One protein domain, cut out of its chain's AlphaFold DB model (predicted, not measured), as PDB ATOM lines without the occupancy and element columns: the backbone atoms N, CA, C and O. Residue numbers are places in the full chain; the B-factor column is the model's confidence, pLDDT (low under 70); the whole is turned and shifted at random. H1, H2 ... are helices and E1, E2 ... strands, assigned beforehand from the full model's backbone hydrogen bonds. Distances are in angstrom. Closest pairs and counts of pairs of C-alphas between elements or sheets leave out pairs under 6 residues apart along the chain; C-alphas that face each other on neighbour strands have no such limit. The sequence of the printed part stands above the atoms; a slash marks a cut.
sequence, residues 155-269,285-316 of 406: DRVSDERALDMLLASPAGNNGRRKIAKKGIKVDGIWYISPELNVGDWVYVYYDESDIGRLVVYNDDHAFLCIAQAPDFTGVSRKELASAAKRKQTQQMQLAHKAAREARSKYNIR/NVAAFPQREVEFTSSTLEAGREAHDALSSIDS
ATOM      1  N   ASP A 155       7.498  -9.044 -17.433       92.06
ATOM      2  CA  ASP A 155       6.869  -8.400 -18.584       92.06
ATOM      3  C   ASP A 155       5.811  -7.403 -18.077       92.06
ATOM      4  O   ASP A 155       4.801  -7.803 -17.490       92.06
ATOM      5  N   ARG A 156       6.018  -6.099 -18.272       91.50
ATOM      6  CA  ARG A 156       5.104  -5.045 -17.805       91.50
ATOM      7  C   ARG A 156       4.224  -4.525 -18.930       91.50
ATOM      8  O   ARG A 156       4.726  -4.124 -19.974       91.50
ATOM      9  N   VAL A 157       2.917  -4.461 -18.684       87.81
ATOM     10  CA  VAL A 157       1.993  -3.689 -19.523       87.81
ATOM     11  C   VAL A 157       2.002  -2.253 -18.998       87.81
ATOM     12  O   VAL A 157       1.439  -1.984 -17.942       87.81
ATOM     13  N   SER A 158       2.707  -1.364 -19.694       79.44
ATOM     14  CA  SER A 158       2.917   0.039 -19.306       79.44
ATOM     15  C   SER A 158       1.704   0.929 -19.598       79.44
ATOM     16  O   SER A 158       1.420   1.862 -18.847       79.44
ATOM     17  N   ASP A 159       0.973   0.631 -20.673       83.81
ATOM     18  CA  ASP A 159      -0.185   1.405 -21.106       83.81
ATOM     19  C   ASP A 159      -1.483   0.847 -20.501       83.81
ATOM     20  O   ASP A 159      -2.127  -0.069 -21.027       83.81
ATOM     21  N   GLU A 160      -1.871   1.422 -19.361       83.25
ATOM     22  CA  GLU A 160      -3.113   1.077 -18.668       83.25
ATOM     23  C   GLU A 160      -4.360   1.282 -19.533       83.25
ATOM     24  O   GLU A 160      -5.343   0.558 -19.375       83.25
ATOM     25  N   ARG A 161      -4.340   2.273 -20.429       81.88
ATOM     26  CA  ARG A 161      -5.499   2.651 -21.241       81.88
ATOM     27  C   ARG A 161      -5.656   1.723 -22.432       81.88
ATOM     28  O   ARG A 161      -6.768   1.286 -22.716       81.88
ATOM     29  N   ALA A 162      -4.551   1.332 -23.056       81.88
ATOM     30  CA  ALA A 162      -4.549   0.254 -24.035       81.88
ATOM     31  C   ALA A 162      -5.045  -1.063 -23.418       81.88
ATOM     32  O   ALA A 162      -5.841  -1.779 -24.032       81.88
ATOM     33  N   LEU A 163      -4.638  -1.360 -22.178       82.56
ATOM     34  CA  LEU A 163      -5.140  -2.520 -21.444       82.56
ATOM     35  C   LEU A 163      -6.648  -2.414 -21.162       82.56
ATOM     36  O   LEU A 163      -7.360  -3.406 -21.323       82.56
ATOM     37  N   ASP A 164      -7.146  -1.229 -20.797       80.06
ATOM     38  CA  ASP A 164      -8.584  -0.971 -20.630       80.06
ATOM     39  C   ASP A 164      -9.357  -1.271 -21.923       80.06
ATOM     40  O   ASP A 164     -10.401  -1.926 -21.874       80.06
ATOM     41  N   MET A 165      -8.825  -0.867 -23.082       79.88
ATOM     42  CA  MET A 165      -9.441  -1.146 -24.385       79.88
ATOM     43  C   MET A 165      -9.463  -2.645 -24.703       79.88
ATOM     44  O   MET A 165     -10.494  -3.170 -25.125       79.88
ATOM     45  N   LEU A 166      -8.376  -3.371 -24.428       78.69
ATOM     46  CA  LEU A 166      -8.320  -4.829 -24.614       78.69
ATOM     47  C   LEU A 166      -9.263  -5.594 -23.682       78.69
ATOM     48  O   LEU A 166      -9.741  -6.683 -24.013       78.69
ATOM     49  N   LEU A 167      -9.509  -5.046 -22.495       79.69
ATOM     50  CA  LEU A 167     -10.421  -5.619 -21.519       79.69
ATOM     51  C   LEU A 167     -11.859  -5.157 -21.724       79.69
ATOM     52  O   LEU A 167     -12.726  -5.683 -21.026       79.69
ATOM     53  N   ALA A 168     -12.144  -4.234 -22.643       75.69
ATOM     54  CA  ALA A 168     -13.466  -3.652 -22.825       75.69
ATOM     55  C   ALA A 168     -14.544  -4.706 -23.124       75.69
ATOM     56  O   ALA A 168     -14.305  -5.805 -23.637       75.69
ATOM     57  N   SER A 169     -15.788  -4.376 -22.776       71.31
ATOM     58  CA  SER A 169     -16.909  -5.283 -23.023       71.31
ATOM     59  C   SER A 169     -17.258  -5.307 -24.519       71.31
ATOM     60  O   SER A 169     -17.567  -4.253 -25.084       71.31
ATOM     61  N   PRO A 170     -17.276  -6.488 -25.166       75.94
ATOM     62  CA  PRO A 170     -17.630  -6.586 -26.574       75.94
ATOM     63  C   PRO A 170     -19.094  -6.195 -26.792       75.94
ATOM     64  O   PRO A 170     -19.974  -6.507 -25.980       75.94
ATOM     65  N   ALA A 171     -19.373  -5.523 -27.906       67.31
ATOM     66  CA  ALA A 171     -20.660  -4.892 -28.136       67.31
ATOM     67  C   ALA A 171     -21.714  -5.878 -28.671       67.31
ATOM     68  O   ALA A 171     -21.943  -5.971 -29.875       67.31
ATOM     69  N   GLY A 172     -22.333  -6.655 -27.766       61.84
ATOM     70  CA  GLY A 172     -23.355  -7.690 -28.020       61.84
ATOM     71  C   GLY A 172     -22.864  -8.846 -28.913       61.84
ATOM     72  O   GLY A 172     -21.954  -8.661 -29.709       61.84
ATOM     73  N   ASN A 173     -23.441 -10.052 -28.832       62.53
ATOM     74  CA  ASN A 173     -23.060 -11.224 -29.662       62.53
ATOM     75  C   ASN A 173     -21.530 -11.370 -29.893       62.53
ATOM     76  O   ASN A 173     -21.054 -11.408 -31.027       62.53
ATOM     77  N   ASN A 174     -20.751 -11.369 -28.801       67.81
ATOM     78  CA  ASN A 174     -19.281 -11.461 -28.791       67.81
ATOM     79  C   ASN A 174     -18.532 -10.357 -29.559       67.81
ATOM     80  O   ASN A 174     -17.385 -10.553 -29.945       67.81
ATOM     81  N   GLY A 175     -19.173  -9.212 -29.799       76.44
ATOM     82  CA  GLY A 175     -18.560  -8.050 -30.440       76.44
ATOM     83  C   GLY A 175     -18.403  -8.195 -31.947       76.44
ATOM     84  O   GLY A 175     -18.110  -7.215 -32.610       76.44
ATOM     85  N   ARG A 176     -18.652  -9.369 -32.538       88.06
ATOM     86  CA  ARG A 176     -18.535  -9.533 -33.989       88.06
ATOM     87  C   ARG A 176     -19.783  -8.999 -34.688       88.06
ATOM     88  O   ARG A 176     -20.911  -9.404 -34.373       88.06
ATOM     89  N   ARG A 177     -19.610  -8.077 -35.633       88.00
ATOM     90  CA  ARG A 177     -20.703  -7.456 -36.393       88.00
ATOM     91  C   ARG A 177     -20.373  -7.367 -37.867       88.00
ATOM     92  O   ARG A 177     -19.229  -7.162 -38.245       88.00
ATOM     93  N   LYS A 178     -21.413  -7.501 -38.685       91.25
ATOM     94  CA  LYS A 178     -21.336  -7.231 -40.116       91.25
ATOM     95  C   LYS A 178     -21.723  -5.781 -40.372       91.25
ATOM     96  O   LYS A 178     -22.754  -5.333 -39.864       91.25
ATOM     97  N   ILE A 179     -20.935  -5.080 -41.175       90.19
ATOM     98  CA  ILE A 179     -21.222  -3.703 -41.575       90.19
ATOM     99  C   ILE A 179     -22.354  -3.726 -42.608       90.19
ATOM    100  O   ILE A 179     -22.248  -4.349 -43.668       90.19
ATOM    101  N   ALA A 180     -23.469  -3.068 -42.291       87.00
ATOM    102  CA  ALA A 180     -24.588  -2.886 -43.207       87.00
ATOM    103  C   ALA A 180     -24.479  -1.541 -43.939       87.00
ATOM    104  O   ALA A 180     -23.659  -0.694 -43.604       87.00
ATOM    105  N   LYS A 181     -25.369  -1.296 -44.908       81.62
ATOM    106  CA  LYS A 181     -25.402  -0.028 -45.665       81.62
ATOM    107  C   LYS A 181     -25.571   1.218 -44.783       81.62
ATOM    108  O   LYS A 181     -25.111   2.284 -45.159       81.62
ATOM    109  N   LYS A 182     -26.251   1.080 -43.638       75.56
ATOM    110  CA  LYS A 182     -26.468   2.154 -42.652       75.56
ATOM    111  C   LYS A 182     -25.349   2.213 -41.590       75.56
ATOM    112  O   LYS A 182     -25.451   2.993 -40.658       75.56
ATOM    113  N   GLY A 183     -24.316   1.377 -41.693       86.25
ATOM    114  CA  GLY A 183     -23.263   1.231 -40.688       86.25
ATOM    115  C   GLY A 183     -23.437  -0.021 -39.828       86.25
ATOM    116  O   GLY A 183     -23.932  -1.053 -40.293       86.25
ATOM    117  N   ILE A 184     -23.017   0.049 -38.568       86.25
ATOM    118  CA  ILE A 184     -23.021  -1.080 -37.631       86.25
ATOM    119  C   ILE A 184     -24.232  -0.970 -36.708       86.25
ATOM    120  O   ILE A 184     -24.476   0.081 -36.124       86.25
ATOM    121  N   LYS A 185     -24.990  -2.061 -36.542       82.69
ATOM    122  CA  LYS A 185     -26.116  -2.115 -35.596       82.69
ATOM    123  C   LYS A 185     -25.728  -2.844 -34.313       82.69
ATOM    124  O   LYS A 185     -25.399  -4.035 -34.353       82.69
ATOM    125  N   VAL A 186     -25.854  -2.172 -33.173       75.56
ATOM    126  CA  VAL A 186     -25.681  -2.776 -31.844       75.56
ATOM    127  C   VAL A 186     -26.808  -2.319 -30.926       75.56
ATOM    128  O   VAL A 186     -27.110  -1.135 -30.873       75.56
ATOM    129  N   ASP A 187     -27.465  -3.270 -30.255       69.00
ATOM    130  CA  ASP A 187     -28.533  -3.029 -29.272       69.00
ATOM    131  C   ASP A 187     -29.635  -2.063 -29.757       69.00
ATOM    132  O   ASP A 187     -30.215  -1.298 -28.999       69.00
ATOM    133  N   GLY A 188     -29.942  -2.116 -31.059       66.00
ATOM    134  CA  GLY A 188     -30.959  -1.273 -31.700       66.00
ATOM    135  C   GLY A 188     -30.438   0.050 -32.271       66.00
ATOM    136  O   GLY A 188     -31.108   0.616 -33.132       66.00
ATOM    137  N   ILE A 189     -29.234   0.475 -31.885       71.50
ATOM    138  CA  ILE A 189     -28.593   1.734 -32.284       71.50
ATOM    139  C   ILE A 189     -27.715   1.508 -33.523       71.50
ATOM    140  O   ILE A 189     -27.106   0.445 -33.684       71.50
ATOM    141  N   TRP A 190     -27.685   2.495 -34.420       75.44
ATOM    142  CA  TRP A 190     -26.847   2.493 -35.620       75.44
ATOM    143  C   TRP A 190     -25.653   3.421 -35.438       75.44
ATOM    144  O   TRP A 190     -25.836   4.589 -35.118       75.44
ATOM    145  N   TYR A 191     -24.465   2.895 -35.709       79.81
ATOM    146  CA  TYR A 191     -23.201   3.611 -35.614       79.81
ATOM    147  C   TYR A 191     -22.577   3.714 -36.999       79.81
ATOM    148  O   TYR A 191     -22.565   2.736 -37.756       79.81
ATOM    149  N   ILE A 192     -22.057   4.890 -37.324       81.19
ATOM    150  CA  ILE A 192     -21.475   5.215 -38.622       81.19
ATOM    151  C   ILE A 192     -20.058   5.754 -38.447       81.19
ATOM    152  O   ILE A 192     -19.757   6.427 -37.465       81.19
ATOM    153  N   SER A 193     -19.195   5.466 -39.413       83.81
ATOM    154  CA  SER A 193     -17.954   6.203 -39.634       83.81
ATOM    155  C   SER A 193     -17.578   6.094 -41.123       83.81
ATOM    156  O   SER A 193     -17.984   5.122 -41.775       83.81
ATOM    157  N   PRO A 194     -16.868   7.087 -41.688       79.56
ATOM    158  CA  PRO A 194     -16.445   7.076 -43.091       79.56
ATOM    159  C   PRO A 194     -15.535   5.901 -43.469       79.56
ATOM    160  O   PRO A 194     -15.520   5.489 -44.626       79.56
ATOM    161  N   GLU A 195     -14.789   5.358 -42.508       81.62
ATOM    162  CA  GLU A 195     -13.808   4.285 -42.697       81.62
ATOM    163  C   GLU A 195     -14.449   2.886 -42.804       81.62
ATOM    164  O   GLU A 195     -13.768   1.902 -43.096       81.62
ATOM    165  N   LEU A 196     -15.762   2.773 -42.573       86.38
ATOM    166  CA  LEU A 196     -16.476   1.498 -42.567       86.38
ATOM    167  C   LEU A 196     -16.852   1.021 -43.976       86.38
ATOM    168  O   LEU A 196     -17.668   1.629 -44.671       86.38
ATOM    169  N   ASN A 197     -16.361  -0.162 -44.345       86.31
ATOM    170  CA  ASN A 197     -16.684  -0.811 -45.615       86.31
ATOM    171  C   ASN A 197     -17.901  -1.737 -45.497       86.31
ATOM    172  O   ASN A 197     -17.939  -2.682 -44.708       86.31
ATOM    173  N   VAL A 198     -18.926  -1.486 -46.314       90.06
ATOM    174  CA  VAL A 198     -20.167  -2.272 -46.296       90.06
ATOM    175  C   VAL A 198     -19.901  -3.720 -46.709       90.06
ATOM    176  O   VAL A 198     -19.426  -3.984 -47.808       90.06
ATOM    177  N   GLY A 199     -20.337  -4.663 -45.875       87.12
ATOM    178  CA  GLY A 199     -20.214  -6.099 -46.126       87.12
ATOM    179  C   GLY A 199     -19.141  -6.787 -45.287       87.12
ATOM    180  O   GLY A 199     -19.277  -7.995 -45.066       87.12
ATOM    181  N   ASP A 200     -18.175  -6.031 -44.768       90.69
ATOM    182  CA  ASP A 200     -17.083  -6.563 -43.956       90.69
ATOM    183  C   ASP A 200     -17.558  -6.958 -42.555       90.69
ATOM    184  O   ASP A 200     -18.585  -6.489 -42.042       90.69
ATOM    185  N   TRP A 201     -16.805  -7.869 -41.942       91.12
ATOM    186  CA  TRP A 201     -16.973  -8.248 -40.548       91.12
ATOM    187  C   TRP A 201     -15.929  -7.536 -39.698       91.12
ATOM    188  O   TRP A 201     -14.762  -7.468 -40.060       91.12
ATOM    189  N   VAL A 202     -16.370  -7.017 -38.559       89.88
ATOM    190  CA  VAL A 202     -15.535  -6.262 -37.622       89.88
ATOM    191  C   VAL A 202     -15.813  -6.694 -36.190       89.88
ATOM    192  O   VAL A 202     -16.892  -7.218 -35.882       89.88
ATOM    193  N   TYR A 203     -14.848  -6.449 -35.308       88.06
ATOM    194  CA  TYR A 203     -15.039  -6.525 -33.866       88.06
ATOM    195  C   TYR A 203     -15.346  -5.138 -33.316       88.06
ATOM    196  O   TYR A 203     -14.636  -4.179 -33.593       88.06
ATOM    197  N   VAL A 204     -16.408  -5.039 -32.527       86.81
ATOM    198  CA  VAL A 204     -16.852  -3.799 -31.902       86.81
ATOM    199  C   VAL A 204     -16.864  -3.922 -30.391       86.81
ATOM    200  O   VAL A 204     -17.391  -4.890 -29.829       86.81
ATOM    201  N   TYR A 205     -16.316  -2.904 -29.745       82.88
ATOM    202  CA  TYR A 205     -16.278  -2.751 -28.301       82.88
ATOM    203  C   TYR A 205     -16.931  -1.434 -27.928       82.88
ATOM    204  O   TYR A 205     -16.886  -0.458 -28.676       82.88
ATOM    205  N   TYR A 206     -17.587  -1.433 -26.779       74.31
ATOM    206  CA  TYR A 206     -18.188  -0.222 -26.258       74.31
ATOM    207  C   TYR A 206     -17.129   0.691 -25.655       74.31
ATOM    208  O   TYR A 206     -16.273   0.215 -24.911       74.31
ATOM    209  N   ASP A 207     -17.266   1.989 -25.896       70.19
ATOM    210  CA  ASP A 207     -16.658   2.986 -25.026       70.19
ATOM    211  C   ASP A 207     -17.423   2.990 -23.685       70.19
ATOM    212  O   ASP A 207     -18.653   3.077 -23.633       70.19
ATOM    213  N   GLU A 208     -16.713   2.809 -22.568       63.66
ATOM    214  CA  GLU A 208     -17.338   2.851 -21.238       63.66
ATOM    215  C   GLU A 208     -17.827   4.256 -20.868       63.66
ATOM    216  O   GLU A 208     -18.714   4.399 -20.012       63.66
ATOM    217  N   SER A 209     -17.235   5.281 -21.483       60.47
ATOM    218  CA  SER A 209     -17.487   6.685 -21.193       60.47
ATOM    219  C   SER A 209     -18.602   7.296 -22.040       60.47
ATOM    220  O   SER A 209     -19.242   8.216 -21.542       60.47
ATOM    221  N   ASP A 210     -18.921   6.733 -23.214       63.66
ATOM    222  CA  ASP A 210     -19.953   7.236 -24.132       63.66
ATOM    223  C   ASP A 210     -20.686   6.087 -24.863       63.66
ATOM    224  O   ASP A 210     -20.097   5.331 -25.634       63.66
ATOM    225  N   ILE A 211     -22.001   5.955 -24.652       64.25
ATOM    226  CA  ILE A 211     -22.826   4.947 -25.341       64.25
ATOM    227  C   ILE A 211     -23.003   5.233 -26.830       64.25
ATOM    228  O   ILE A 211     -23.330   4.316 -27.580       64.25
ATOM    229  N   GLY A 212     -22.801   6.477 -27.262       63.47
ATOM    230  CA  GLY A 212     -22.862   6.870 -28.659       63.47
ATOM    231  C   GLY A 212     -21.631   6.450 -29.453       63.47
ATOM    232  O   GLY A 212     -21.592   6.706 -30.654       63.47
ATOM    233  N   ARG A 213     -20.633   5.806 -28.832       79.44
ATOM    234  CA  ARG A 213     -19.370   5.446 -29.483       79.44
ATOM    235  C   ARG A 213     -19.080   3.953 -29.411       79.44
ATOM    236  O   ARG A 213     -19.267   3.289 -28.389       79.44
ATOM    237  N   LEU A 214     -18.566   3.435 -30.521       82.12
ATOM    238  CA  LEU A 214     -17.990   2.101 -30.617       82.12
ATOM    239  C   LEU A 214     -16.552   2.195 -31.103       82.12
ATOM    240  O   LEU A 214     -16.272   2.852 -32.104       82.12
ATOM    241  N   VAL A 215     -15.671   1.456 -30.443       86.56
ATOM    242  CA  VAL A 215     -14.318   1.204 -30.933       86.56
ATOM    243  C   VAL A 215     -14.374   0.003 -31.873       86.56
ATOM    244  O   VAL A 215     -14.870  -1.063 -31.491       86.56
ATOM    245  N   VAL A 216     -13.908   0.179 -33.110       88.25
ATOM    246  CA  VAL A 216     -14.004  -0.821 -34.179       88.25
ATOM    247  C   VAL A 216     -12.617  -1.351 -34.537       88.25
ATOM    248  O   VAL A 216     -11.692  -0.580 -34.782       88.25
ATOM    249  N   TYR A 217     -12.499  -2.674 -34.620       87.69
ATOM    250  CA  TYR A 217     -11.296  -3.399 -35.021       87.69
ATOM    251  C   TYR A 217     -11.588  -4.323 -36.208       87.69
ATOM    252  O   TYR A 217     -12.711  -4.819 -36.359       87.69
ATOM    253  N   ASN A 218     -10.578  -4.585 -37.036       87.12
ATOM    254  CA  ASN A 218     -10.676  -5.541 -38.142       87.12
ATOM    255  C   ASN A 218     -10.561  -7.003 -37.658       87.12
ATOM    256  O   ASN A 218     -10.448  -7.268 -36.459       87.12
ATOM    257  N   ASP A 219     -10.597  -7.964 -38.588       83.88
ATOM    258  CA  ASP A 219     -10.466  -9.396 -38.274       83.88
ATOM    259  C   ASP A 219      -9.099  -9.760 -37.642       83.88
ATOM    260  O   ASP A 219      -9.034 -10.726 -36.882       83.88
ATOM    261  N   ASP A 220      -8.046  -8.966 -37.880       80.06
ATOM    262  CA  ASP A 220      -6.706  -9.119 -37.282       80.06
ATOM    263  C   ASP A 220      -6.558  -8.388 -35.930       80.06
ATOM    264  O   ASP A 220      -5.462  -8.306 -35.376       80.06
ATOM    265  N   HIS A 221      -7.654  -7.847 -35.382       77.81
ATOM    266  CA  HIS A 221      -7.673  -7.024 -34.168       77.81
ATOM    267  C   HIS A 221      -6.818  -5.743 -34.235       77.81
ATOM    268  O   HIS A 221      -6.481  -5.174 -33.197       77.81
ATOM    269  N   ALA A 222      -6.520  -5.246 -35.438       84.38
ATOM    270  CA  ALA A 222      -5.978  -3.905 -35.629       84.38
ATOM    271  C   ALA A 222      -7.100  -2.864 -35.525       84.38
ATOM    272  O   ALA A 222      -8.237  -3.114 -35.944       84.38
ATOM    273  N   PHE A 223      -6.783  -1.707 -34.945       87.88
ATOM    274  CA  PHE A 223      -7.727  -0.605 -34.811       87.88
ATOM    275  C   PHE A 223      -8.109  -0.083 -36.201       87.88
ATOM    276  O   PHE A 223      -7.251   0.124 -37.057       87.88
ATOM    277  N   LEU A 224      -9.412   0.071 -36.446       87.44
ATOM    278  CA  LEU A 224      -9.933   0.624 -37.695       87.44
ATOM    279  C   LEU A 224     -10.367   2.073 -37.511       87.44
ATOM    280  O   LEU A 224      -9.901   2.953 -38.227       87.44
ATOM    281  N   CYS A 225     -11.310   2.305 -36.597       86.00
ATOM    282  CA  CYS A 225     -11.940   3.608 -36.412       86.00
ATOM    283  C   CYS A 225     -12.820   3.640 -35.156       86.00
ATOM    284  O   CYS A 225     -13.109   2.614 -34.531       86.00
ATOM    285  N   ILE A 226     -13.331   4.831 -34.842       87.62
ATOM    286  CA  ILE A 226     -14.415   5.028 -33.877       87.62
ATOM    287  C   ILE A 226     -15.702   5.278 -34.655       87.62
ATOM    288  O   ILE A 226     -15.801   6.235 -35.419       87.62
ATOM    289  N   ALA A 227     -16.697   4.418 -34.460       84.50
ATOM    290  CA  ALA A 227     -18.017   4.595 -35.048       84.50
ATOM    291  C   ALA A 227     -18.936   5.330 -34.071       84.50
ATOM    292  O   ALA A 227     -19.001   4.985 -32.891       84.50
ATOM    293  N   GLN A 228     -19.668   6.323 -34.571       77.62
ATOM    294  CA  GLN A 228     -20.502   7.208 -33.763       77.62
ATOM    295  C   GLN A 228     -21.983   7.045 -34.103       77.62
ATOM    296  O   GLN A 228     -22.356   6.831 -35.257       77.62
ATOM    297  N   ALA A 229     -22.831   7.178 -33.091       73.19
ATOM    298  CA  ALA A 229     -24.273   7.317 -33.204       73.19
ATOM    299  C   ALA A 229     -24.645   8.729 -32.716       73.19
ATOM    300  O   ALA A 229     -24.809   8.908 -31.509       73.19
ATOM    301  N   PRO A 230     -24.760   9.729 -33.615       63.88
ATOM    302  CA  PRO A 230     -24.936  11.139 -33.239       63.88
ATOM    303  C   PRO A 230     -26.128  11.407 -32.310       63.88
ATOM    304  O   PRO A 230     -26.063  12.286 -31.459       63.88
ATOM    305  N   ASP A 231     -27.189  10.605 -32.418       51.66
ATOM    306  CA  ASP A 231     -28.385  10.718 -31.572       51.66
ATOM    307  C   ASP A 231     -28.124  10.317 -30.100       51.66
ATOM    308  O   ASP A 231     -28.959  10.556 -29.230       51.66
ATOM    309  N   PHE A 232     -26.985   9.675 -29.817       54.53
ATOM    310  CA  PHE A 232     -26.630   9.105 -28.513       54.53
ATOM    311  C   PHE A 232     -25.234   9.523 -28.014       54.53
ATOM    312  O   PHE A 232     -24.826   9.076 -26.942       54.53
ATOM    313  N   THR A 233     -24.494  10.354 -28.760       54.50
ATOM    314  CA  THR A 233     -23.171  10.866 -28.355       54.50
ATOM    315  C   THR A 233     -23.269  11.806 -27.153       54.50
ATOM    316  O   THR A 233     -24.164  12.647 -27.094       54.50
ATOM    317  N   GLY A 234     -22.326  11.692 -26.213       46.38
ATOM    318  CA  GLY A 234     -22.282  12.504 -24.989       46.38
ATOM    319  C   GLY A 234     -23.072  11.932 -23.807       46.38
ATOM    320  O   GLY A 234     -23.222  12.608 -22.790       46.38
ATOM    321  N   VAL A 235     -23.570  10.694 -23.905       48.03
ATOM    322  CA  VAL A 235     -24.278  10.013 -22.811       48.03
ATOM    323  C   VAL A 235     -23.410   8.881 -22.266       48.03
ATOM    324  O   VAL A 235     -23.118   7.918 -22.968       48.03
ATOM    325  N   SER A 236     -23.012   8.939 -20.992       47.19
ATOM    326  CA  SER A 236     -22.132   7.911 -20.425       47.19
ATOM    327  C   SER A 236     -22.854   6.611 -20.076       47.19
ATOM    328  O   SER A 236     -23.905   6.597 -19.426       47.19
ATOM    329  N   ARG A 237     -22.246   5.465 -20.421       44.31
ATOM    330  CA  ARG A 237     -22.793   4.140 -20.085       44.31
ATOM    331  C   ARG A 237     -22.780   3.872 -18.586       44.31
ATOM    332  O   ARG A 237     -23.733   3.293 -18.056       44.31
ATOM    333  N   LYS A 238     -21.723   4.309 -17.892       43.16
ATOM    334  CA  LYS A 238     -21.646   4.262 -16.423       43.16
ATOM    335  C   LYS A 238     -22.743   5.107 -15.789       43.16
ATOM    336  O   LYS A 238     -23.296   4.700 -14.771       43.16
ATOM    337  N   GLU A 239     -23.115   6.234 -16.388       42.41
ATOM    338  CA  GLU A 239     -24.177   7.102 -15.874       42.41
ATOM    339  C   GLU A 239     -25.574   6.545 -16.133       42.41
ATOM    340  O   GLU A 239     -26.378   6.544 -15.210       42.41
ATOM    341  N   LEU A 240     -25.853   5.961 -17.299       37.34
ATOM    342  CA  LEU A 240     -27.124   5.268 -17.556       37.34
ATOM    343  C   LEU A 240     -27.298   4.022 -16.673       37.34
ATOM    344  O   LEU A 240     -28.355   3.824 -16.068       37.34
ATOM    345  N   ALA A 241     -26.249   3.201 -16.541       38.44
ATOM    346  CA  ALA A 241     -26.267   2.014 -15.686       38.44
ATOM    347  C   ALA A 241     -26.351   2.394 -14.200       38.44
ATOM    348  O   ALA A 241     -27.104   1.779 -13.442       38.44
ATOM    349  N   SER A 242     -25.626   3.434 -13.775       39.53
ATOM    350  CA  SER A 242     -25.703   3.939 -12.405       39.53
ATOM    351  C   SER A 242     -26.982   4.723 -12.133       39.53
ATOM    352  O   SER A 242     -27.438   4.655 -11.009       39.53
ATOM    353  N   ALA A 243     -27.622   5.390 -13.093       36.78
ATOM    354  CA  ALA A 243     -28.921   6.051 -12.918       36.78
ATOM    355  C   ALA A 243     -30.056   5.026 -12.785       36.78
ATOM    356  O   ALA A 243     -30.886   5.136 -11.879       36.78
ATOM    357  N   ALA A 244     -30.033   3.970 -13.607       31.89
ATOM    358  CA  ALA A 244     -30.924   2.820 -13.463       31.89
ATOM    359  C   ALA A 244     -30.725   2.123 -12.105       31.89
ATOM    360  O   ALA A 244     -31.691   1.799 -11.414       31.89
ATOM    361  N   LYS A 245     -29.465   1.975 -11.668       38.41
ATOM    362  CA  LYS A 245     -29.114   1.363 -10.380       38.41
ATOM    363  C   LYS A 245     -29.318   2.299  -9.182       38.41
ATOM    364  O   LYS A 245     -29.637   1.818  -8.103       38.41
ATOM    365  N   ARG A 246     -29.213   3.623  -9.341       41.06
ATOM    366  CA  ARG A 246     -29.483   4.651  -8.314       41.06
ATOM    367  C   ARG A 246     -30.962   4.650  -7.950       41.06
ATOM    368  O   ARG A 246     -31.249   4.604  -6.763       41.06
ATOM    369  N   LYS A 247     -31.882   4.545  -8.921       37.22
ATOM    370  CA  LYS A 247     -33.317   4.332  -8.633       37.22
ATOM    371  C   LYS A 247     -33.572   3.075  -7.783       37.22
ATOM    372  O   LYS A 247     -34.423   3.102  -6.903       37.22
ATOM    373  N   GLN A 248     -32.791   2.011  -7.988       34.66
ATOM    374  CA  GLN A 248     -32.881   0.755  -7.227       34.66
ATOM    375  C   GLN A 248     -32.169   0.817  -5.854       34.66
ATOM    376  O   GLN A 248     -32.626   0.233  -4.876       34.66
ATOM    377  N   THR A 249     -31.058   1.553  -5.761       42.69
ATOM    378  CA  THR A 249     -30.185   1.641  -4.574       42.69
ATOM    379  C   THR A 249     -30.661   2.708  -3.583       42.69
ATOM    380  O   THR A 249     -30.491   2.548  -2.377       42.69
ATOM    381  N   GLN A 250     -31.306   3.775  -4.059       45.22
ATOM    382  CA  GLN A 250     -31.850   4.855  -3.228       45.22
ATOM    383  C   GLN A 250     -33.001   4.356  -2.336       45.22
ATOM    384  O   GLN A 250     -33.086   4.753  -1.175       45.22
ATOM    385  N   GLN A 251     -33.798   3.391  -2.816       43.38
ATOM    386  CA  GLN A 251     -34.789   2.672  -2.001       43.38
ATOM    387  C   GLN A 251     -34.142   1.821  -0.889       43.38
ATOM    388  O   GLN A 251     -34.697   1.696   0.198       43.38
ATOM    389  N   MET A 252     -32.940   1.282  -1.121       41.47
ATOM    390  CA  MET A 252     -32.217   0.435  -0.161       41.47
ATOM    391  C   MET A 252     -31.406   1.257   0.863       41.47
ATOM    392  O   MET A 252     -31.341   0.903   2.040       41.47
ATOM    393  N   GLN A 253     -30.824   2.392   0.460       45.88
ATOM    394  CA  GLN A 253     -30.018   3.255   1.336       45.88
ATOM    395  C   GLN A 253     -30.851   4.013   2.381       45.88
ATOM    396  O   GLN A 253     -30.392   4.180   3.514       45.88
ATOM    397  N   LEU A 254     -32.080   4.417   2.041       47.00
ATOM    398  CA  LEU A 254     -33.018   5.022   2.996       47.00
ATOM    399  C   LEU A 254     -33.408   4.035   4.112       47.00
ATOM    400  O   LEU A 254     -33.465   4.423   5.278       47.00
ATOM    401  N   ALA A 255     -33.556   2.745   3.787       45.31
ATOM    402  CA  ALA A 255     -33.797   1.684   4.768       45.31
ATOM    403  C   ALA A 255     -32.571   1.406   5.667       45.31
ATOM    404  O   ALA A 255     -32.714   1.149   6.863       45.31
ATOM    405  N   HIS A 256     -31.352   1.512   5.126       39.69
ATOM    406  CA  HIS A 256     -30.109   1.271   5.871       39.69
ATOM    407  C   HIS A 256     -29.712   2.413   6.820       39.69
ATOM    408  O   HIS A 256     -29.168   2.150   7.896       39.69
ATOM    409  N   LYS A 257     -29.973   3.675   6.456       43.94
ATOM    410  CA  LYS A 257     -29.612   4.838   7.285       43.94
ATOM    411  C   LYS A 257     -30.418   4.877   8.593       43.94
ATOM    412  O   LYS A 257     -29.826   5.057   9.654       43.94
ATOM    413  N   ALA A 258     -31.716   4.567   8.531       43.94
ATOM    414  CA  ALA A 258     -32.592   4.465   9.703       43.94
ATOM    415  C   ALA A 258     -32.202   3.311  10.655       43.94
ATOM    416  O   ALA A 258     -32.325   3.432  11.872       43.94
ATOM    417  N   ALA A 259     -31.672   2.204  10.124       38.12
ATOM    418  CA  ALA A 259     -31.208   1.067  10.926       38.12
ATOM    419  C   ALA A 259     -29.848   1.317  11.612       38.12
ATOM    420  O   ALA A 259     -29.563   0.734  12.663       38.12
ATOM    421  N   ARG A 260     -29.006   2.187  11.035       39.78
ATOM    422  CA  ARG A 260     -27.664   2.524  11.541       39.78
ATOM    423  C   ARG A 260     -27.711   3.456  12.756       39.78
ATOM    424  O   ARG A 260     -26.906   3.295  13.669       39.78
ATOM    425  N   GLU A 261     -28.669   4.380  12.794       41.88
ATOM    426  CA  GLU A 261     -28.838   5.349  13.891       41.88
ATOM    427  C   GLU A 261     -29.351   4.703  15.198       41.88
ATOM    428  O   GLU A 261     -29.192   5.272  16.276       41.88
ATOM    429  N   ALA A 262     -29.871   3.469  15.144       39.81
ATOM    430  CA  ALA A 262     -30.463   2.777  16.292       39.81
ATOM    431  C   ALA A 262     -29.518   1.837  17.075       39.81
ATOM    432  O   ALA A 262     -29.948   1.228  18.057       39.81
ATOM    433  N   ARG A 263     -28.252   1.642  16.676       40.47
ATOM    434  CA  ARG A 263     -27.425   0.543  17.228       40.47
ATOM    435  C   ARG A 263     -25.943   0.878  17.396       40.47
ATOM    436  O   ARG A 263     -25.077   0.246  16.798       40.47
ATOM    437  N   SER A 264     -25.635   1.798  18.304       38.28
ATOM    438  CA  SER A 264     -24.310   1.839  18.932       38.28
ATOM    439  C   SER A 264     -24.416   1.369  20.379       38.28
ATOM    440  O   SER A 264     -24.997   2.077  21.201       38.28
ATOM    441  N   LYS A 265     -23.906   0.156  20.656       38.75
ATOM    442  CA  LYS A 265     -23.336  -0.293  21.946       38.75
ATOM    443  C   LYS A 265     -23.015  -1.796  21.915       38.75
ATOM    444  O   LYS A 265     -23.927  -2.613  21.973       38.75
ATOM    445  N   TYR A 266     -21.729  -2.143  21.818       34.03
ATOM    446  CA  TYR A 266     -20.950  -2.903  22.817       34.03
ATOM    447  C   TYR A 266     -19.663  -3.504  22.227       34.03
ATOM    448  O   TYR A 266     -19.621  -3.985  21.095       34.03
ATOM    449  N   ASN A 267     -18.626  -3.450  23.066       44.72
ATOM    450  CA  ASN A 267     -17.219  -3.731  22.809       44.72
ATOM    451  C   ASN A 267     -16.875  -5.226  22.847       44.72
ATOM    452  O   ASN A 267     -16.725  -5.796  23.923       44.72
ATOM    453  N   ILE A 268     -16.678  -5.814  21.662       43.59
ATOM    454  CA  ILE A 268     -15.660  -6.854  21.358       43.59
ATOM    455  C   ILE A 268     -14.876  -6.438  20.079       43.59
ATOM    456  O   ILE A 268     -14.099  -7.187  19.506       43.59
ATOM    457  N   ARG A 269     -15.088  -5.200  19.615       47.72
ATOM    458  CA  ARG A 269     -14.757  -4.722  18.267       47.72
ATOM    459  C   ARG A 269     -13.428  -3.962  18.197       47.72
ATOM    460  O   ARG A 269     -12.746  -4.076  17.189       47.72
ATOM    461  N   ASN A 285       5.954  -2.038   6.810       75.44
ATOM    462  CA  ASN A 285       7.342  -1.664   7.092       75.44
ATOM    463  C   ASN A 285       8.360  -2.479   6.276       75.44
ATOM    464  O   ASN A 285       9.559  -2.201   6.338       75.44
ATOM    465  N   VAL A 286       7.905  -3.480   5.519       74.00
ATOM    466  CA  VAL A 286       8.752  -4.308   4.663       74.00
ATOM    467  C   VAL A 286       8.668  -3.790   3.228       74.00
ATOM    468  O   VAL A 286       7.603  -3.769   2.623       74.00
ATOM    469  N   ALA A 287       9.804  -3.375   2.665       73.44
ATOM    470  CA  ALA A 287       9.896  -2.924   1.278       73.44
ATOM    471  C   ALA A 287      10.689  -3.924   0.427       73.44
ATOM    472  O   ALA A 287      11.697  -4.479   0.871       73.44
ATOM    473  N   ALA A 288      10.247  -4.134  -0.814       78.44
ATOM    474  CA  ALA A 288      10.958  -4.933  -1.804       78.44
ATOM    475  C   ALA A 288      11.968  -4.076  -2.579       78.44
ATOM    476  O   ALA A 288      11.718  -2.907  -2.878       78.44
ATOM    477  N   PHE A 289      13.096  -4.678  -2.956       77.50
ATOM    478  CA  PHE A 289      13.968  -4.082  -3.966       77.50
ATOM    479  C   PHE A 289      13.309  -4.168  -5.353       77.50
ATOM    480  O   PHE A 289      12.574  -5.125  -5.609       77.50
ATOM    481  N   PRO A 290      13.591  -3.216  -6.263       78.38
ATOM    482  CA  PRO A 290      13.058  -3.256  -7.619       78.38
ATOM    483  C   PRO A 290      13.456  -4.551  -8.338       78.38
ATOM    484  O   PRO A 290      14.633  -4.924  -8.349       78.38
ATOM    485  N   GLN A 291      12.480  -5.225  -8.945       83.62
ATOM    486  CA  GLN A 291      12.720  -6.389  -9.798       83.62
ATOM    487  C   GLN A 291      13.093  -5.937 -11.214       83.62
ATOM    488  O   GLN A 291      12.935  -4.774 -11.579       83.62
ATOM    489  N   ARG A 292      13.664  -6.843 -12.013       86.69
ATOM    490  CA  ARG A 292      13.986  -6.533 -13.411       86.69
ATOM    491  C   ARG A 292      12.699  -6.529 -14.216       86.69
ATOM    492  O   ARG A 292      11.987  -7.527 -14.220       86.69
ATOM    493  N   GLU A 293      12.452  -5.444 -14.927       89.75
ATOM    494  CA  GLU A 293      11.236  -5.259 -15.711       89.75
ATOM    495  C   GLU A 293      11.595  -4.967 -17.164       89.75
ATOM    496  O   GLU A 293      12.579  -4.279 -17.447       89.75
ATOM    497  N   VAL A 294      10.809  -5.521 -18.081       91.44
ATOM    498  CA  VAL A 294      10.857  -5.216 -19.511       91.44
ATOM    499  C   VAL A 294       9.448  -4.860 -19.950       91.44
ATOM    500  O   VAL A 294       8.475  -5.482 -19.531       91.44
ATOM    501  N   GLU A 295       9.338  -3.829 -20.775       89.69
ATOM    502  CA  GLU A 295       8.061  -3.418 -21.337       89.69
ATOM    503  C   GLU A 295       7.561  -4.467 -22.334       89.69
ATOM    504  O   GLU A 295       8.269  -4.863 -23.263       89.69
ATOM    505  N   PHE A 296       6.331  -4.926 -22.130       88.38
ATOM    506  CA  PHE A 296       5.647  -5.814 -23.048       88.38
ATOM    507  C   PHE A 296       4.883  -4.995 -24.083       88.38
ATOM    508  O   PHE A 296       3.975  -4.233 -23.754       88.38
ATOM    509  N   THR A 297       5.221  -5.219 -25.348       85.81
ATOM    510  CA  THR A 297       4.559  -4.607 -26.499       85.81
ATOM    511  C   THR A 297       3.973  -5.689 -27.399       85.81
ATOM    512  O   THR A 297       4.633  -6.690 -27.688       85.81
ATOM    513  N   SER A 298       2.757  -5.475 -27.888       86.69
ATOM    514  CA  SER A 298       2.104  -6.323 -28.889       86.69
ATOM    515  C   SER A 298       1.300  -5.458 -29.852       86.69
ATOM    516  O   SER A 298       0.820  -4.398 -29.463       86.69
ATOM    517  N   SER A 299       1.078  -5.926 -31.082       86.12
ATOM    518  CA  SER A 299       0.254  -5.204 -32.067       86.12
ATOM    519  C   SER A 299      -1.159  -4.896 -31.553       86.12
ATOM    520  O   SER A 299      -1.743  -3.866 -31.866       86.12
ATOM    521  N   THR A 300      -1.707  -5.775 -30.715       83.75
ATOM    522  CA  THR A 300      -3.006  -5.602 -30.055       83.75
ATOM    523  C   THR A 300      -2.982  -4.515 -28.978       83.75
ATOM    524  O   THR A 300      -3.954  -3.776 -28.847       83.75
ATOM    525  N   LEU A 301      -1.885  -4.379 -28.221       85.56
ATOM    526  CA  LEU A 301      -1.697  -3.267 -27.286       85.56
ATOM    527  C   LEU A 301      -1.508  -1.948 -28.033       85.56
ATOM    528  O   LEU A 301      -2.083  -0.940 -27.638       85.56
ATOM    529  N   GLU A 302      -0.766  -1.960 -29.139       87.62
ATOM    530  CA  GLU A 302      -0.615  -0.784 -29.999       87.62
ATOM    531  C   GLU A 302      -1.970  -0.331 -30.557       87.62
ATOM    532  O   GLU A 302      -2.310   0.842 -30.437       87.62
ATOM    533  N   ALA A 303      -2.798  -1.263 -31.037       86.06
ATOM    534  CA  ALA A 303      -4.163  -0.976 -31.477       86.06
ATOM    535  C   ALA A 303      -5.066  -0.462 -30.336       86.06
ATOM    536  O   ALA A 303      -5.932   0.386 -30.550       86.06
ATOM    537  N   GLY A 304      -4.888  -0.966 -29.111       84.75
ATOM    538  CA  GLY A 304      -5.571  -0.446 -27.922       84.75
ATOM    539  C   GLY A 304      -5.186   1.004 -27.615       84.75
ATOM    540  O   GLY A 304      -6.057   1.818 -27.310       84.75
ATOM    541  N   ARG A 305      -3.898   1.335 -27.746       87.25
ATOM    542  CA  ARG A 305      -3.374   2.697 -27.584       87.25
ATOM    543  C   ARG A 305      -3.905   3.638 -28.663       87.25
ATOM    544  O   ARG A 305      -4.426   4.693 -28.330       87.25
ATOM    545  N   GLU A 306      -3.873   3.226 -29.930       88.25
ATOM    546  CA  GLU A 306      -4.434   4.006 -31.043       88.25
ATOM    547  C   GLU A 306      -5.924   4.309 -30.843       88.25
ATOM    548  O   GLU A 306      -6.366   5.440 -31.040       88.25
ATOM    549  N   ALA A 307      -6.698   3.315 -30.392       85.81
ATOM    550  CA  ALA A 307      -8.102   3.506 -30.054       85.81
ATOM    551  C   ALA A 307      -8.296   4.523 -28.920       85.81
ATOM    552  O   ALA A 307      -9.192   5.368 -28.988       85.81
ATOM    553  N   HIS A 308      -7.461   4.452 -27.880       86.75
ATOM    554  CA  HIS A 308      -7.512   5.388 -26.763       86.75
ATOM    555  C   HIS A 308      -7.151   6.820 -27.183       86.75
ATOM    556  O   HIS A 308      -7.853   7.762 -26.806       86.75
ATOM    557  N   ASP A 309      -6.099   6.986 -27.982       86.50
ATOM    558  CA  ASP A 309      -5.674   8.284 -28.507       86.50
ATOM    559  C   ASP A 309      -6.764   8.888 -29.399       86.50
ATOM    560  O   ASP A 309      -7.098  10.069 -29.272       86.50
ATOM    561  N   ALA A 310      -7.392   8.065 -30.245       84.44
ATOM    562  CA  ALA A 310      -8.507   8.488 -31.079       84.44
ATOM    563  C   ALA A 310      -9.715   8.938 -30.232       84.44
ATOM    564  O   ALA A 310     -10.284   9.992 -30.512       84.44
ATOM    565  N   LEU A 311     -10.068   8.220 -29.158       83.31
ATOM    566  CA  LEU A 311     -11.137   8.641 -28.239       83.31
ATOM    567  C   LEU A 311     -10.788   9.965 -27.545       83.31
ATOM    568  O   LEU A 311     -11.585  10.902 -27.550       83.31
ATOM    569  N   SER A 312      -9.561  10.078 -27.039       83.62
ATOM    570  CA  SER A 312      -9.068  11.282 -26.360       83.62
ATOM    571  C   SER A 312      -9.036  12.504 -27.281       83.62
ATOM    572  O   SER A 312      -9.291  13.626 -26.840       83.62
ATOM    573  N   SER A 313      -8.754  12.302 -28.571       82.00
ATOM    574  CA  SER A 313      -8.770  13.370 -29.576       82.00
ATOM    575  C   SER A 313     -10.177  13.903 -29.859       82.00
ATOM    576  O   SER A 313     -10.326  15.092 -30.126       82.00
ATOM    577  N   ILE A 314     -11.205  13.051 -29.751       74.19
ATOM    578  CA  ILE A 314     -12.614  13.440 -29.903       74.19
ATOM    579  C   ILE A 314     -13.097  14.209 -28.667       74.19
ATOM    580  O   ILE A 314     -13.859  15.163 -28.801       74.19
ATOM    581  N   ASP A 315     -12.655  13.809 -27.470       69.38
ATOM    582  CA  ASP A 315     -13.053  14.451 -26.206       69.38
ATOM    583  C   ASP A 315     -12.297  15.745 -25.906       69.38
ATOM    584  O   ASP A 315     -12.761  16.582 -25.127       69.38
ATOM    585  N   SER A 316     -11.133  15.932 -26.523       52.81
ATOM    586  CA  SER A 316     -10.401  17.186 -26.428       52.81
ATOM    587  C   SER A 316     -11.180  18.264 -27.189       52.81
ATOM    588  O   SER A 316     -11.377  18.110 -28.396       52.81
TER     589      SER A 316
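What this domain is: This is residues 155 to 269 and 285 to 316 of the 406 residues of the protein "Integrase catalytic subunit" of Vibrio scophthalmi LMG 19158 (UniProt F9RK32). A small, strongly twisted sheet of four strands, E1 E4 E5 E6, has H3 packed along one face, with H1 crossing H3, and the little hairpin of E2 and E3 over the opposite face. From this body a long arm sticks out, residues 241 to 269, most of it the kinked helix H2; a second free stretch, residues 285 to 291, leads back to E7. The printed part has 147 residues, with three named helices and seven named strands in the order H1 E1 E2 E3 E4 E5 E6 H2 E7 H3, class mixed. The sheet runs E1 E4 E5 E6, antiparallel throughout. The whole is only just loose, close to extended, with a radius of gyration of the C-alphas of 21.6 A and spans of 68 by 48 by 30 A.

How they stand to each other: Begin at E4, residues 201 to 206, E5, residues 213 to 217, and E6, residues 223 to 228, a meander in which each strand is the antiparallel neighbour of the one before. Look for N 205 and O 215 at 2.9 A between E4 and E5, and N 214 and O 227 at 2.9 A between E5 and E6. E1, residues 176 to 178, is an edge strand beside E4, with N 177 and O 202 at 2.9 A. H3, residues 299 to 315, is on one face, making two layers, a helix on a sheet, at a height over the sheet of 8.7 A. It lies over E6 and along it, at 26 degrees on the local plane; their closest C-alphas, Phe 223 and Ala 303, are 4.9 A apart. H1, residues 160 to 167, touches H3, the closest C-alphas being Ala 162 and Gly 304 at 4.1 A; at 71 degrees they are only just about perpendicular. H1 only grazes the sheet, with residues 165 to 167. E2, residues 184 to 186, and E3, residues 189 to 191, form a hairpin, with N 184 and O 191 at 2.8 A. The closest C-alphas of E3 and E6, Tyr 191 and Gln 228, are 4.9 A apart. H2, residues 237 to 260, is not on the sheet and touches no helix. E7, residues 292 to 295, pairs with no named strand, but residues 155 to 156 pair parallel with its residues 294 to 295. Every O i to N i+4 pair is within hydrogen-bond range in H1 and H3, and 14 of 20 in H2.

Where its parts are: Find C-alpha 160 at (-3.113, 1.077, -18.668), where H1 begins. H2 runs 32.0 A from C-alpha 237 at (-22.793, 4.140, -20.085), with a kink of 49 degrees near residue 248. H3 runs 24.4 A to C-alpha 315 at (-13.053, 14.451, -26.206). E4 measures 16.4 A and E6 15.0 A.

The domain as a whole: The farthest C-alphas, Val 198 and Asn 267, are 69.2 A apart. Residues 270 to 284 are not printed; C-alphas 269 and 285 stand 25.0 A apart across the cut. Of the links printed whole, none is long. Mean pLDDT of the printed part is 70.6; residues 230 to 269 are among those under 70.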